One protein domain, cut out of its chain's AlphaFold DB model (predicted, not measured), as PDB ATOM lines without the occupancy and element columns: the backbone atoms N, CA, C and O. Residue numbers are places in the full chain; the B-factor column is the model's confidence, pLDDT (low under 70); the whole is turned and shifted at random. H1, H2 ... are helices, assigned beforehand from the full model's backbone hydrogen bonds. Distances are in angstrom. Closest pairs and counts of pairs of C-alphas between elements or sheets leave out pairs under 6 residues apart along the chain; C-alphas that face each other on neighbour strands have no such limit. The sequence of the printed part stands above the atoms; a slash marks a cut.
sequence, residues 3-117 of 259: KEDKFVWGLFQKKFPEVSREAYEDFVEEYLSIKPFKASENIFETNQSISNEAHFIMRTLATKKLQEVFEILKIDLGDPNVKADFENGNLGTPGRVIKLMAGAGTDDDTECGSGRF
ATOM      1  N   LYS A   3      16.254  18.454  84.745       88.12
ATOM      2  CA  LYS A   3      15.524  18.874  83.541       88.12
ATOM      3  C   LYS A   3      15.122  20.351  83.591       88.12
ATOM      4  O   LYS A   3      15.249  21.063  82.605       88.12
ATOM      5  N   GLU A   4      14.688  20.846  84.741       89.06
ATOM      6  CA  GLU A   4      14.173  22.212  84.922       89.06
ATOM      7  C   GLU A   4      15.259  23.218  85.337       89.06
ATOM      8  O   GLU A   4      14.956  24.382  85.614       89.06
ATOM      9  N   ASP A   5      16.526  22.796  85.417       94.44
ATOM     10  CA  ASP A   5      17.615  23.681  85.818       94.44
ATOM     11  C   ASP A   5      17.861  24.746  84.740       94.44
ATOM     12  O   ASP A   5      18.462  24.484  83.696       94.44
ATOM     13  N   LYS A   6      17.391  25.971  85.004       92.88
ATOM     14  CA  LYS A   6      17.474  27.104  84.070       92.88
ATOM     15  C   LYS A   6      18.907  27.423  83.640       92.88
ATOM     16  O   LYS A   6      19.100  27.872  82.515       92.88
ATOM     17  N   PHE A   7      19.894  27.199  84.511       92.44
ATOM     18  CA  PHE A   7      21.299  27.453  84.189       92.44
ATOM     19  C   PHE A   7      21.807  26.447  83.156       92.44
ATOM     20  O   PHE A   7      22.360  26.835  82.129       92.44
ATOM     21  N   VAL A   8      21.569  25.156  83.408       94.94
ATOM     22  CA  VAL A   8      22.004  24.081  82.508       94.94
ATOM     23  C   VAL A   8      21.277  24.180  81.170       94.94
ATOM     24  O   VAL A   8      21.925  24.192  80.127       94.94
ATOM     25  N   TRP A   9      19.952  24.340  81.200       95.00
ATOM     26  CA  TRP A   9      19.141  24.486  79.993       95.00
ATOM     27  C   TRP A   9      19.543  25.706  79.157       95.00
ATOM     28  O   TRP A   9      19.725  25.577  77.950       95.00
ATOM     29  N   GLY A  10      19.728  26.877  79.776       93.56
ATOM     30  CA  GLY A  10      20.072  28.101  79.046       93.56
ATOM     31  C   GLY A  10      21.402  27.993  78.294       93.56
ATOM     32  O   GLY A  10      21.504  28.408  77.139       93.56
ATOM     33  N   LEU A  11      22.417  27.383  78.915       93.62
ATOM     34  CA  LEU A  11      23.704  27.142  78.258       93.62
ATOM     35  C   LEU A  11      23.620  26.042  77.201       93.62
ATOM     36  O   LEU A  11      24.243  26.166  76.147       93.62
ATOM     37  N   PHE A  12      22.838  24.994  77.462       95.69
ATOM     38  CA  PHE A  12      22.603  23.919  76.507       95.69
ATOM     39  C   PHE A  12      21.948  24.449  75.229       95.69
ATOM     40  O   PHE A  12      22.494  24.259  74.148       95.69
ATOM     41  N   GLN A  13      20.847  25.195  75.352       94.62
ATOM     42  CA  GLN A  13      20.122  25.767  74.217       94.62
ATOM     43  C   GLN A  13      20.992  26.732  73.403       94.62
ATOM     44  O   GLN A  13      20.882  26.793  72.183       94.62
ATOM     45  N   LYS A  14      21.899  27.472  74.053       93.00
ATOM     46  CA  LYS A  14      22.854  28.325  73.338       93.00
ATOM     47  C   LYS A  14      23.872  27.512  72.529       93.00
ATOM     48  O   LYS A  14      24.298  27.956  71.466       93.00
ATOM     49  N   LYS A  15      24.305  26.362  73.051       93.81
ATOM     50  CA  LYS A  15      25.300  25.502  72.400       93.81
ATOM     51  C   LYS A  15      24.696  24.635  71.290       93.81
ATOM     52  O   LYS A  15      25.381  24.420  70.293       93.81
ATOM     53  N   PHE A  16      23.461  24.181  71.482       95.88
ATOM     54  CA  PHE A  16      22.712  23.283  70.601       95.88
ATOM     55  C   PHE A  16      21.321  23.876  70.295       95.88
ATOM     56  O   PHE A  16      20.307  23.366  70.780       95.88
ATOM     57  N   PRO A  17      21.246  25.003  69.561       95.88
ATOM     58  CA  PRO A  17      19.988  25.718  69.316       95.88
ATOM     59  C   PRO A  17      18.955  24.910  68.520       95.88
ATOM     60  O   PRO A  17      17.763  25.205  68.584       95.88
ATOM     61  N   GLU A  18      19.402  23.904  67.775       96.94
ATOM     62  CA  GLU A  18      18.579  22.986  66.987       96.94
ATOM     63  C   GLU A  18      17.933  21.851  67.798       96.94
ATOM     64  O   GLU A  18      17.031  21.180  67.292       96.94
ATOM     65  N   VAL A  19      18.369  21.614  69.038       96.81
ATOM     66  CA  VAL A  19      17.869  20.506  69.861       96.81
ATOM     67  C   VAL A  19      16.554  20.900  70.537       96.81
ATOM     68  O   VAL A  19      16.472  21.916  71.233       96.81
ATOM     69  N   SER A  20      15.508  20.084  70.344       96.69
ATOM     70  CA  SER A  20      14.199  20.319  70.965       96.69
ATOM     71  C   SER A  20      14.253  20.145  72.481       96.69
ATOM     72  O   SER A  20      15.173  19.547  73.049       96.69
ATOM     73  N   ARG A  21      13.221  20.650  73.160       94.81
ATOM     74  CA  ARG A  21      13.105  20.477  74.603       94.81
ATOM     75  C   ARG A  21      12.937  19.007  74.993       94.81
ATOM     76  O   ARG A  21      13.545  18.604  75.979       94.81
ATOM     77  N   GLU A  22      12.172  18.219  74.233       95.88
ATOM     78  CA  GLU A  22      12.045  16.781  74.501       95.88
ATOM     79  C   GLU A  22      13.389  16.064  74.328       95.88
ATOM     80  O   GLU A  22      13.817  15.350  75.229       95.88
ATOM     81  N   ALA A  23      14.115  16.339  73.237       97.25
ATOM     82  CA  ALA A  23      15.424  15.729  72.990       97.25
ATOM     83  C   ALA A  23      16.460  16.085  74.075       97.25
ATOM     84  O   ALA A  23      17.265  15.248  74.475       97.25
ATOM     85  N   TYR A  24      16.427  17.310  74.612       97.56
ATOM     86  CA  TYR A  24      17.241  17.669  75.777       97.56
ATOM     87  C   TYR A  24      16.931  16.804  77.000       97.56
ATOM     88  O   TYR A  24      17.848  16.409  77.719       97.56
ATOM     89  N   GLU A  25      15.657  16.512  77.254       97.00
ATOM     90  CA  GLU A  25      15.271  15.671  78.385       97.00
ATOM     91  C   GLU A  25      15.763  14.231  78.217       97.00
ATOM     92  O   GLU A  25      16.188  13.645  79.213       97.00
ATOM     93  N   ASP A  26      15.825  13.720  76.985       97.94
ATOM     94  CA  ASP A  26      16.450  12.429  76.678       97.94
ATOM     95  C   ASP A  26      17.959  12.440  76.983       97.94
ATOM     96  O   ASP A  26      18.462  11.517  77.621       97.94
ATOM     97  N   PHE A  27      18.687  13.507  76.630       98.31
ATOM     98  CA  PHE A  27      20.113  13.641  76.978       98.31
ATOM     99  C   PHE A  27      20.354  13.806  78.486       98.31
ATOM    100  O   PHE A  27      21.387  13.376  79.011       98.31
ATOM    101  N   VAL A  28      19.411  14.419  79.211       98.19
ATOM    102  CA  VAL A  28      19.446  14.456  80.679       98.19
ATOM    103  C   VAL A  28      19.288  13.047  81.250       98.19
ATOM    104  O   VAL A  28      20.052  12.680  82.142       98.19
ATOM    105  N   GLU A  29      18.338  12.255  80.749       97.94
ATOM    106  CA  GLU A  29      18.158  10.860  81.178       97.94
ATOM    107  C   GLU A  29      19.363   9.990  80.814       97.94
ATOM    108  O   GLU A  29      19.810   9.191  81.638       97.94
ATOM    109  N   GLU A  30      19.954  10.194  79.632       98.06
ATOM    110  CA  GLU A  30      21.204   9.545  79.239       98.06
ATOM    111  C   GLU A  30      22.287   9.798  80.295       98.06
ATOM    112  O   GLU A  30      22.832   8.845  80.852       98.06
ATOM    113  N   TYR A  31      22.543  11.064  80.647       97.88
ATOM    114  CA  TYR A  31      23.513  11.420  81.686       97.88
ATOM    115  C   TYR A  31      23.187  10.780  83.044       97.88
ATOM    116  O   TYR A  31      24.076  10.224  83.691       97.88
ATOM    117  N   LEU A  32      21.926  10.836  83.480       97.19
ATOM    118  CA  LEU A  32      21.496  10.279  84.766       97.19
ATOM    119  C   LEU A  32      21.593   8.747  84.817       97.19
ATOM    120  O   LEU A  32      21.730   8.181  85.902       97.19
ATOM    121  N   SER A  33      21.547   8.079  83.663       97.44
ATOM    122  CA  SER A  33      21.691   6.624  83.561       97.44
ATOM    123  C   SER A  33      23.139   6.134  83.708       97.44
ATOM    124  O   SER A  33      23.357   4.953  84.005       97.44
ATOM    125  N   ILE A  34      24.128   7.023  83.540       98.06
ATOM    126  CA  ILE A  34      25.551   6.681  83.644       98.06
ATOM    127  C   ILE A  34      25.888   6.330  85.096       98.06
ATOM    128  O   ILE A  34      25.754   7.133  86.022       98.06
ATOM    129  N   LYS A  35      26.390   5.116  85.295       97.88
ATOM    130  CA  LYS A  35      26.853   4.617  86.588       97.88
ATOM    131  C   LYS A  35      28.262   5.137  86.884       97.88
ATOM    132  O   LYS A  35      29.093   5.203  85.973       97.88
ATOM    133  N   PRO A  36      28.579   5.437  88.157       97.38
ATOM    134  CA  PRO A  36      29.938   5.776  88.557       97.38
ATOM    135  C   PRO A  36      30.951   4.708  88.130       97.38
ATOM    136  O   PRO A  36      30.712   3.511  88.286       97.38
ATOM    137  N   PHE A  37      32.097   5.160  87.634       97.44
ATOM    138  CA  PHE A  37      33.235   4.336  87.228       97.44
ATOM    139  C   PHE A  37      34.535   4.939  87.773       97.44
ATOM    140  O   PHE A  37      34.558   6.102  88.199       97.44
ATOM    141  N   LYS A  38      35.620   4.157  87.801       97.56
ATOM    142  CA  LYS A  38      36.881   4.577  88.424       97.56
ATOM    143  C   LYS A  38      37.487   5.782  87.707       97.56
ATOM    144  O   LYS A  38      37.255   6.041  86.527       97.56
ATOM    145  N   ALA A  39      38.327   6.514  88.430       96.88
ATOM    146  CA  ALA A  39      39.011   7.695  87.912       96.88
ATOM    147  C   ALA A  39      40.008   7.361  86.771       96.88
ATOM    148  O   ALA A  39      40.248   8.197  85.901       96.88
ATOM    149  N   SER A  40      40.535   6.133  86.752       97.56
ATOM    150  CA  SER A  40      41.433   5.588  85.723       97.56
ATOM    151  C   SER A  40      40.711   4.939  84.532       97.56
ATOM    152  O   SER A  40      41.329   4.622  83.515       97.56
ATOM    153  N   GLU A  41      39.400   4.729  84.631       97.75
ATOM    154  CA  GLU A  41      38.610   4.064  83.595       97.75
ATOM    155  C   GLU A  41      38.121   5.069  82.540       97.75
ATOM    156  O   GLU A  41      37.922   6.257  82.816       97.75
ATOM    157  N   ASN A  42      37.921   4.573  81.318       98.06
ATOM    158  CA  ASN A  42      37.211   5.275  80.256       98.06
ATOM    159  C   ASN A  42      35.785   4.744  80.143       98.06
ATOM    160  O   ASN A  42      35.559   3.540  80.227       98.06
ATOM    161  N   ILE A  43      34.828   5.637  79.905       98.19
ATOM    162  CA  ILE A  43      33.407   5.290  79.854       98.19
ATOM    163  C   ILE A  43      33.101   4.167  78.843       98.19
ATOM    164  O   ILE A  43      32.402   3.215  79.195       98.19
ATOM    165  N   PHE A  44      33.705   4.198  77.651       96.81
ATOM    166  CA  PHE A  44      33.496   3.196  76.599       96.81
ATOM    167  C   PHE A  44      34.133   1.839  76.924       96.81
ATOM    168  O   PHE A  44      33.709   0.818  76.392       96.81
ATOM    169  N   GLU A  45      35.108   1.801  77.834       95.56
ATOM    170  CA  GLU A  45      35.706   0.560  78.346       95.56
ATOM    171  C   GLU A  45      34.866  -0.071  79.472       95.56
ATOM    172  O   GLU A  45      35.112  -1.208  79.864       95.56
ATOM    173  N   THR A  46      33.850   0.641  79.978       95.94
ATOM    174  CA  THR A  46      32.956   0.174  81.057       95.94
ATOM    175  C   THR A  46      31.597  -0.327  80.560       95.94
ATOM    176  O   THR A  46      30.678  -0.498  81.358       95.94
ATOM    177  N   ASN A  47      31.453  -0.575  79.252       93.75
ATOM    178  CA  ASN A  47      30.175  -0.877  78.588       93.75
ATOM    179  C   ASN A  47      29.122   0.234  78.761       93.75
ATOM    180  O   ASN A  47      27.924  -0.035  78.826       93.75
ATOM    181  N   GLN A  48      29.581   1.481  78.857       97.00
ATOM    182  CA  GLN A  48      28.747   2.675  78.913       97.00
ATOM    183  C   GLN A  48      29.086   3.585  77.730       97.00
ATOM    184  O   GLN A  48      30.113   3.424  77.070       97.00
ATOM    185  N   SER A  49      28.235   4.563  77.460       96.25
ATOM    186  CA  SER A  49      28.470   5.581  76.440       96.25
ATOM    187  C   SER A  49      27.973   6.929  76.932       96.25
ATOM    188  O   SER A  49      27.195   6.999  77.881       96.25
ATOM    189  N   ILE A  50      28.433   7.988  76.280       98.19
ATOM    190  CA  ILE A  50      27.908   9.332  76.478       98.19
ATOM    191  C   ILE A  50      27.932  10.077  75.143       98.19
ATOM    192  O   ILE A  50      28.917   9.995  74.405       98.19
ATOM    193  N   SER A  51      26.853  10.777  74.822       98.06
ATOM    194  CA  SER A  51      26.750  11.714  73.709       98.06
ATOM    195  C   SER A  51      27.488  13.019  74.022       98.06
ATOM    196  O   SER A  51      27.842  13.308  75.170       98.06
ATOM    197  N   ASN A  52      27.753  13.841  73.005       98.12
ATOM    198  CA  ASN A  52      28.390  15.141  73.239       98.12
ATOM    199  C   ASN A  52      27.447  16.096  73.992       98.12
ATOM    200  O   ASN A  52      27.898  16.936  74.771       98.12
ATOM    201  N   GLU A  53      26.146  15.929  73.797       98.25
ATOM    202  CA  GLU A  53      25.053  16.658  74.419       98.25
ATOM    203  C   GLU A  53      24.937  16.296  75.906       98.25
ATOM    204  O   GLU A  53      25.018  17.183  76.762       98.25
ATOM    205  N   ALA A  54      24.867  15.002  76.242       98.38
ATOM    206  CA  ALA A  54      24.878  14.534  77.630       98.38
ATOM    207  C   ALA A  54      26.194  14.891  78.349       98.38
ATOM    208  O   ALA A  54      26.188  15.313  79.509       98.38
ATOM    209  N   HIS A  55      27.336  14.817  77.654       98.50
ATOM    210  CA  HIS A  55      28.630  15.264  78.187       98.50
ATOM    211  C   HIS A  55      28.645  16.766  78.488       98.50
ATOM    212  O   HIS A  55      29.155  17.196  79.526       98.50
ATOM    213  N   PHE A  56      28.045  17.583  77.620       97.81
ATOM    214  CA  PHE A  56      27.901  19.015  77.857       97.81
ATOM    215  C   PHE A  56      27.006  19.310  79.070       97.81
ATOM    216  O   PHE A  56      27.364  20.159  79.892       97.81
ATOM    217  N   ILE A  57      25.893  18.585  79.237       98.12
ATOM    218  CA  ILE A  57      25.029  18.666  80.430       98.12
ATOM    219  C   ILE A  57      25.837  18.357  81.696       98.12
ATOM    220  O   ILE A  57      25.856  19.174  82.622       98.12
ATOM    221  N   MET A  58      26.570  17.237  81.711       98.12
ATOM    222  CA  MET A  58      27.436  16.835  82.824       98.12
ATOM    223  C   MET A  58      28.423  17.946  83.203       98.12
ATOM    224  O   MET A  58      28.522  18.326  84.372       98.12
ATOM    225  N   ARG A  59      29.149  18.500  82.224       97.31
ATOM    226  CA  ARG A  59      30.139  19.559  82.480       97.31
ATOM    227  C   ARG A  59      29.507  20.858  82.951       97.31
ATOM    228  O   ARG A  59      30.087  21.553  83.783       97.31
ATOM    229  N   THR A  60      28.326  21.190  82.450       96.44
ATOM    230  CA  THR A  60      27.619  22.415  82.833       96.44
ATOM    231  C   THR A  60      27.114  22.319  84.271       96.44
ATOM    232  O   THR A  60      27.320  23.239  85.064       96.44
ATOM    233  N   LEU A  61      26.549  21.169  84.645       96.81
ATOM    234  CA  LEU A  61      26.159  20.880  86.023       96.81
ATOM    235  C   LEU A  61      27.368  20.908  86.969       96.81
ATOM    236  O   LEU A  61      27.319  21.559  88.012       96.81
ATOM    237  N   ALA A  62      28.474  20.261  86.594       97.19
ATOM    238  CA  ALA A  62      29.702  20.278  87.387       97.19
ATOM    239  C   ALA A  62      30.297  21.693  87.513       97.19
ATOM    240  O   ALA A  62      30.785  22.061  88.578       97.19
ATOM    241  N   THR A  63      30.201  22.516  86.463       96.69
ATOM    242  CA  THR A  63      30.652  23.918  86.483       96.69
ATOM    243  C   THR A  63      29.866  24.728  87.505       96.69
ATOM    244  O   THR A  63      30.468  25.423  88.321       96.69
ATOM    245  N   LYS A  64      28.535  24.581  87.519       95.44
ATOM    246  CA  LYS A  64      27.663  25.204  88.521       95.44
ATOM    247  C   LYS A  64      28.052  24.790  89.941       95.44
ATOM    248  O   LYS A  64      28.167  25.630  90.825       95.44
ATOM    249  N   LYS A  65      28.331  23.501  90.157       97.06
ATOM    250  CA  LYS A  65      28.788  23.004  91.464       97.06
ATOM    251  C   LYS A  65      30.159  23.531  91.867       97.06
ATOM    252  O   LYS A  65      30.372  23.834  93.036       97.06
ATOM    253  N   LEU A  66      31.071  23.705  90.921       97.38
ATOM    254  CA  LEU A  66      32.373  24.288  91.217       97.38
ATOM    255  C   LEU A  66      32.286  25.794  91.523       97.38
ATOM    256  O   LEU A  66      33.076  26.285  92.325       97.38
ATOM    257  N   GLN A  67      31.310  26.518  90.963       95.81
ATOM    258  CA  GLN A  67      31.013  27.898  91.375       95.81
ATOM    259  C   GLN A  67      30.589  27.961  92.849       95.81
ATOM    260  O   GLN A  67      31.155  28.754  93.595       95.81
ATOM    261  N   GLU A  68      29.699  27.067  93.296       96.81
ATOM    262  CA  GLU A  68      29.302  26.968  94.715       96.81
ATOM    263  C   GLU A  68      30.530  26.716  95.623       96.81
ATOM    264  O   GLU A  68      30.678  27.332  96.677       96.81
ATOM    265  N   VAL A  69      31.470  25.861  95.194       98.06
ATOM    266  CA  VAL A  69      32.737  25.634  95.921       98.06
ATOM    267  C   VAL A  69      33.587  26.907  95.989       98.06
ATOM    268  O   VAL A  69      34.144  27.214  97.041       98.06
ATOM    269  N   PHE A  70      33.686  27.667  94.897       97.69
ATOM    270  CA  PHE A  70      34.446  28.920  94.861       97.69
ATOM    271  C   PHE A  70      33.851  29.965  95.816       97.69
ATOM    272  O   PHE A  70      34.599  30.618  96.543       97.69
ATOM    273  N   GLU A  71      32.523  30.068  95.891       97.06
ATOM    274  CA  GLU A  71      31.821  30.949  96.833       97.06
ATOM    275  C   GLU A  71      32.074  30.561  98.297       97.06
ATOM    276  O   GLU A  71      32.278  31.430  99.155       97.06
ATOM    277  N   ILE A  72      32.103  29.257  98.593       98.38
ATOM    278  CA  ILE A  72      32.456  28.735  99.922       98.38
ATOM    279  C   ILE A  72      33.896  29.118 100.276       98.38
ATOM    280  O   ILE A  72      34.147  29.606 101.378       98.38
ATOM    281  N   LEU A  73      34.823  28.961  99.326       98.25
ATOM    282  CA  LEU A  73      36.231  29.344  99.466       98.25
ATOM    283  C   LEU A  73      36.469  30.863  99.426       98.25
ATOM    284  O   LEU A  73      37.612  31.292  99.567       98.25
ATOM    285  N   LYS A  74      35.415  31.675  99.251       97.69
ATOM    286  CA  LYS A  74      35.486  33.141  99.121       97.69
ATOM    287  C   LYS A  74      36.372  33.609  97.958       97.69
ATOM    288  O   LYS A  74      36.977  34.675  98.033       97.69
ATOM    289  N   ILE A  75      36.426  32.832  96.877       97.44
ATOM    290  CA  ILE A  75      37.039  33.248  95.612       97.44
ATOM    291  C   ILE A  75      36.067  34.198  94.905       97.44
ATOM    292  O   ILE A  75      34.907  33.848  94.688       97.44
ATOM    293  N   ASP A  76      36.537  35.395  94.552       96.12
ATOM    294  CA  ASP A  76      35.708  36.431  93.933       96.12
ATOM    295  C   ASP A  76      35.271  36.038  92.510       96.12
ATOM    296  O   ASP A  76      36.048  36.085  91.556       96.12
ATOM    297  N   LEU A  77      33.998  35.660  92.362       94.31
ATOM    298  CA  LEU A  77      33.372  35.380  91.065       94.31
ATOM    299  C   LEU A  77      32.965  36.656  90.304       94.31
ATOM    300  O   LEU A  77      32.408  36.555  89.212       94.31
ATOM    301  N   GLY A  78      33.229  37.845  90.850       94.88
ATOM    302  CA  GLY A  78      33.141  39.130  90.161       94.88
ATOM    303  C   GLY A  78      34.404  39.495  89.372       94.88
ATOM    304  O   GLY A  78      34.308  40.296  88.434       94.88
ATOM    305  N   ASP A  79      35.556  38.884  89.687       95.31
ATOM    306  CA  ASP A  79      36.818  39.107  88.971       95.31
ATOM    307  C   ASP A  79      36.645  38.738  87.485       95.31
ATOM    308  O   ASP A  79      36.319  37.586  87.170       95.31
ATOM    309  N   PRO A  80      36.873  39.672  86.541       92.69
ATOM    310  CA  PRO A  80      36.730  39.409  85.111       92.69
ATOM    311  C   PRO A  80      37.606  38.260  84.581       92.69
ATOM    312  O   PRO A  80      37.268  37.679  83.550       92.69
ATOM    313  N   ASN A  81      38.689  37.894  85.271       92.06
ATOM    314  CA  ASN A  81      39.566  36.782  84.895       92.06
ATOM    315  C   ASN A  81      39.080  35.421  85.414       92.06
ATOM    316  O   ASN A  81      39.506  34.382  84.897       92.06
ATOM    317  N   VAL A  82      38.206  35.413  86.426       94.88
ATOM    318  CA  VAL A  82      37.672  34.204  87.076       94.88
ATOM    319  C   VAL A  82      36.241  33.927  86.637       94.88
ATOM    320  O   VAL A  82      35.885  32.767  86.404       94.88
ATOM    321  N   LYS A  83      35.426  34.977  86.520       93.06
ATOM    322  CA  LYS A  83      34.008  34.880  86.192       93.06
ATOM    323  C   LYS A  83      33.786  34.279  84.810       93.06
ATOM    324  O   LYS A  83      34.602  34.429  83.901       93.06
ATOM    325  N   ALA A  84      32.655  33.604  84.656       91.00
ATOM    326  CA  ALA A  84      32.214  33.165  83.344       91.00
ATOM    327  C   ALA A  84      31.637  34.347  82.557       91.00
ATOM    328  O   ALA A  84      30.950  35.204  83.110       91.00
ATOM    329  N   ASP A  85      31.894  34.346  81.257       89.38
ATOM    330  CA  ASP A  85      31.265  35.227  80.284       89.38
ATOM    331  C   ASP A  85      30.877  34.363  79.085       89.38
ATOM    332  O   ASP A  85      31.586  34.235  78.083       89.38
ATOM    333  N   PHE A  86      29.739  33.691  79.238       84.06
ATOM    334  CA  PHE A  86      29.224  32.781  78.227       84.06
ATOM    335  C   PHE A  86      28.770  33.514  76.963       84.06
ATOM    336  O   PHE A  86      28.628  32.868  75.923       84.06
ATOM    337  N   GLU A  87      28.539  34.832  77.016       80.75
ATOM    338  CA  GLU A  87      28.247  35.655  75.838       80.75
ATOM    339  C   GLU A  87      29.424  35.650  74.871       80.75
ATOM    340  O   GLU A  87      29.229  35.328  73.700       80.75
ATOM    341  N   ASN A  88      30.633  35.818  75.407       82.38
ATOM    342  CA  ASN A  88      31.891  35.799  74.660       82.38
ATOM    343  C   ASN A  88      32.601  34.428  74.656       82.38
ATOM    344  O   ASN A  88      33.774  34.326  74.301       82.38
ATOM    345  N   GLY A  89      31.911  33.353  75.055       78.62
ATOM    346  CA  GLY A  89      32.452  31.985  75.047       78.62
ATOM    347  C   GLY A  89      33.473  31.674  76.152       78.62
ATOM    348  O   GLY A  89      34.107  30.618  76.124       78.62
ATOM    349  N   ASN A  90      33.631  32.551  77.144       87.25
ATOM    350  CA  ASN A  90      34.499  32.338  78.297       87.25
ATOM    351  C   ASN A  90      33.786  31.494  79.367       87.25
ATOM    352  O   ASN A  90      32.801  31.910  79.975       87.25
ATOM    353  N   LEU A  91      34.332  30.310  79.643       88.00
ATOM    354  CA  LEU A  91      33.790  29.361  80.623       88.00
ATOM    355  C   LEU A  91      34.011  29.784  82.089       88.00
ATOM    356  O   LEU A  91      33.507  29.124  83.001       88.00
ATOM    357  N   GLY A  92      34.807  30.831  82.327       95.25
ATOM    358  CA  GLY A  92      35.327  31.173  83.647       95.25
ATOM    359  C   GLY A  92      36.298  30.115  84.175       95.25
ATOM    360  O   GLY A  92      36.511  29.056  83.578       95.25
ATOM    361  N   THR A  93      36.930  30.378  85.315       97.31
ATOM    362  CA  THR A  93      37.813  29.397  85.965       97.31
ATOM    363  C   THR A  93      37.078  28.108  86.332       97.31
ATOM    364  O   THR A  93      37.607  27.051  85.987       97.31
ATOM    365  N   PRO A  94      35.859  28.133  86.907       97.31
ATOM    366  CA  PRO A  94      35.123  26.902  87.186       97.31
ATOM    367  C   PRO A  94      34.915  26.035  85.935       97.31
ATOM    368  O   PRO A  94      35.264  24.855  85.928       97.31
ATOM    369  N   GLY A  95      34.445  26.613  84.829       96.69
ATOM    370  CA  GLY A  95      34.221  25.837  83.611       96.69
ATOM    371  C   GLY A  95      35.517  25.355  82.953       96.69
ATOM    372  O   GLY A  95      35.552  24.246  82.420       96.69
ATOM    373  N   ARG A  96      36.614  26.124  83.042       96.94
ATOM    374  CA  ARG A  96      37.948  25.684  82.589       96.94
ATOM    375  C   ARG A  96      38.479  24.503  83.404       96.94
ATOM    376  O   ARG A  96      38.994  23.566  82.807       96.94
ATOM    377  N   VAL A  97      38.306  24.509  84.727       97.50
ATOM    378  CA  VAL A  97      38.689  23.381  85.595       97.50
ATOM    379  C   VAL A  97      37.882  22.131  85.242       97.50
ATOM    380  O   VAL A  97      38.455  21.060  85.073       97.50
ATOM    381  N   ILE A  98      36.569  22.252  85.041       97.81
ATOM    382  CA  ILE A  98      35.753  21.104  84.626       97.81
ATOM    383  C   ILE A  98      36.137  20.605  83.226       97.81
ATOM    384  O   ILE A  98      36.192  19.395  83.006       97.81
ATOM    385  N   LYS A  99      36.453  21.508  82.287       97.12
ATOM    386  CA  LYS A  99      36.961  21.134  80.958       97.12
ATOM    387  C   LYS A  99      38.287  20.373  81.065       97.12
ATOM    388  O   LYS A  99      38.415  19.331  80.439       97.12
ATOM    389  N   LEU A 100      39.214  20.821  81.913       96.69
ATOM    390  CA  LEU A 100      40.460  20.096  82.198       96.69
ATOM    391  C   LEU A 100      40.183  18.670  82.706       96.69
ATOM    392  O   LEU A 100      40.867  17.723  82.323       96.69
ATOM    393  N   MET A 101      39.165  18.511  83.560       96.56
ATOM    394  CA  MET A 101      38.836  17.237  84.206       96.56
ATOM    395  C   MET A 101      38.064  16.242  83.329       96.56
ATOM    396  O   MET A 101      38.120  15.041  83.586       96.56
ATOM    397  N   ALA A 102      37.319  16.713  82.328       96.69
ATOM    398  CA  ALA A 102      36.404  15.869  81.550       96.69
ATOM    399  C   ALA A 102      36.539  16.012  80.025       96.69
ATOM    400  O   ALA A 102      35.858  15.301  79.289       96.69
ATOM    401  N   GLY A 103      37.388  16.920  79.546       97.12
ATOM    402  CA  GLY A 103      37.486  17.309  78.143       97.12
ATOM    403  C   GLY A 103      36.390  18.280  77.690       97.12
ATOM    404  O   GLY A 103      35.485  18.652  78.438       97.12
ATOM    405  N   ALA A 104      36.462  18.715  76.437       95.69
ATOM    406  CA  ALA A 104      35.466  19.542  75.761       95.69
ATOM    407  C   ALA A 104      34.332  18.720  75.120       95.69
ATOM    408  O   ALA A 104      33.279  19.281  74.810       95.69
ATOM    409  N   GLY A 105      34.541  17.416  74.940       96.75
ATOM    410  CA  GLY A 105      33.605  16.469  74.341       96.75
ATOM    411  C   GLY A 105      34.242  15.086  74.204       96.75
ATOM    412  O   GLY A 105      35.359  14.862  74.665       96.75
ATOM    413  N   THR A 106      33.545  14.170  73.535       97.19
ATOM    414  CA  THR A 106      33.983  12.769  73.369       97.19
ATOM    415  C   THR A 106      35.084  12.566  72.329       97.19
ATOM    416  O   THR A 106      35.635  11.475  72.210       97.19
ATOM    417  N   ASP A 107      35.424  13.614  71.586       95.69
ATOM    418  CA  ASP A 107      36.504  13.621  70.597       95.69
ATOM    419  C   ASP A 107      37.669  14.532  71.031       95.69
ATOM    420  O   ASP A 107      38.589  14.768  70.252       95.69
ATOM    421  N   ASP A 108      37.629  15.068  72.258       96.56
ATOM    422  CA  ASP A 108      38.715  15.881  72.803       96.56
ATOM    423  C   ASP A 108      39.869  14.993  73.263       96.56
ATOM    424  O   ASP A 108      39.712  14.155  74.149       96.56
ATOM    425  N   ASP A 109      41.035  15.225  72.672       94.06
ATOM    426  CA  ASP A 109      42.293  14.576  72.990       94.06
ATOM    427  C   ASP A 109      43.340  15.608  73.427       94.06
ATOM    428  O   ASP A 109      44.518  15.484  73.113       94.06
ATOM    429  N   THR A 110      42.945  16.668  74.123       94.12
ATOM    430  CA  THR A 110      43.885  17.726  74.525       94.12
ATOM    431  C   THR A 110      43.946  17.917  76.032       94.12
ATOM    432  O   THR A 110      45.025  18.152  76.573       94.12
ATOM    433  N   GLU A 111      42.827  17.735  76.731       96.19
ATOM    434  CA  GLU A 111      42.747  17.955  78.177       96.19
ATOM    435  C   GLU A 111      43.210  16.736  78.984       96.19
ATOM    436  O   GLU A 111      42.971  15.586  78.611       96.19
ATOM    437  N   CYS A 112      43.826  16.965  80.145       93.06
ATOM    438  CA  CYS A 112      44.464  15.895  80.918       93.06
ATOM    439  C   CYS A 112      43.486  14.887  81.559       93.06
ATOM    440  O   CYS A 112      43.925  13.826  81.994       93.06
ATOM    441  N   GLY A 113      42.188  15.198  81.644       96.62
ATOM    442  CA  GLY A 113      41.130  14.268  82.067       96.62
ATOM    443  C   GLY A 113      40.211  13.796  80.931       96.62
ATOM    444  O   GLY A 113      39.289  13.012  81.168       96.62
ATOM    445  N   SER A 114      40.447  14.253  79.695       97.38
ATOM    446  CA  SER A 114      39.598  13.936  78.534       97.38
ATOM    447  C   SER A 114      39.529  12.440  78.222       97.38
ATOM    448  O   SER A 114      38.481  11.937  77.820       97.38
ATOM    449  N   GLY A 115      40.597  11.690  78.501       97.31
ATOM    450  CA  GLY A 115      40.694  10.251  78.266       97.31
ATOM    451  C   GLY A 115      39.662   9.418  79.027       97.31
ATOM    452  O   GLY A 115      39.481   8.253  78.690       97.31
ATOM    453  N   ARG A 116      38.947   9.983  80.011       97.50
ATOM    454  CA  ARG A 116      37.803   9.320  80.666       97.50
ATOM    455  C   ARG A 116      36.550   9.261  79.793       97.50
ATOM    456  O   ARG A 116      35.743   8.353  79.963       97.50
ATOM    457  N   PHE A 117      36.391  10.219  78.882       98.00
ATOM    458  CA  PHE A 117      35.201  10.383  78.041       98.00
ATOM    459  C   PHE A 117      35.518  10.380  76.543       98.00
ATOM    460  O   PHE A 117      34.600  10.426  75.730       98.00
TER     461      PHE A 117
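AT A GLANCE: This is residues 3 to 117 of the 259 residues of the protein "GTP cyclohydrolase I" of Campylobacter coli (UniProt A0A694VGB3). One long helix, H4, runs through the middle of a rounded body, and three other helices cross it: H5 over one side, H2 over the opposite side near where H4 begins, and H1 slanting past the first half of H4. The short helix H3 lies at one end of the longest axis, and the long link of residues 73 to 91 makes the other end and leads from the end of H4 back to H5; the looping last stretch, residues 103 to 117, follows H5 and stays nearer to the middle than H3, its C-alphas 8 to 16 A from the mean of all C-alphas. The printed part has 115 residues with five named helices, in the order H1, H2, H3, H4, H5, and no named strand; the class is all helix. It is compact, with a radius of gyration of the C-alphas of 14.4 A, and its C-alphas span 42 by 34 by 24 A.

HOW THE PARTS SIT: Start with H1, residues 6 to 15, and look from it to the hub, H4, residues 52 to 72, which touches three other helices. H1 touches residues 53 to 61 of H4 alone, and the closest C-alphas are those of Val 8 and Thr 60, 5.9 A apart. Their lines stand at a steep tilt of 46 degrees, and they run opposite ways. Next along the printed part comes H2, residues 21 to 33, near H1: no pair of their C-alphas is within 8 A, but only just, with the closest at 8.2 A. H2 touches residues 53 to 58 of H4 alone; look at the closest C-alphas, those of Phe 27 and Ala 54, 4.9 A apart. Their lines are about perpendicular at 73 degrees, only just past steep. H3, residues 43 to 46, touches no helix. The last helix, H5, residues 92 to 102, touches H4 with 14 pairs of C-alphas within 8 A, the closest being those of Thr 63 and Gly 95, 5.0 A apart. They run opposite ways at a steep tilt of 51 degrees, and their centres are 8.4 A apart. The helix packing is mostly crossed: none of the three touching pairs is at a shallow tilt. H5 is apart from H1, H2 and H3. Read the backbone N and O atoms and you will find each O i to N i+4 pair within hydrogen-bond range in H1, H2, H4 and H5; H3 is too short for such a pair, but its one O i to N i+3 pair is within range.

IN THESE COORDINATES: Find C-alpha 6 at (17.474, 27.104, 84.070); from there H1 runs 14.1 A to C-alpha 15. H2 goes from Arg 21 to Ser 33, 18.6 A from first to last C-alpha. H3, from Ile 43 to Thr 46, measures 5.3 A. Find C-alpha 52 at (28.390, 15.141, 73.239); from it H4, the longest helix with 21 residues, runs 30.2 A to C-alpha 72 at (32.456, 28.735, 99.922). H5 begins at Gly 92 and, 15.5 A on, ends at C-alpha 102 at (36.404, 15.869, 81.550).

THE WHOLE: The two C-alphas farthest apart are those of Asn 47 and Asp 79, at 41.8 A, while the first and last printed C-alphas, of Lys 3 and Phe 117, are 22.1 A apart. The links from H1 to H2 and from H3 to H4 are tight, that from H2 to H3 is short, and that from H4 to H5 is long, with 19 residues. The printed part has no cut. The mean pLDDT of the printed part of this model is 95.6, and no printed residue is under 70.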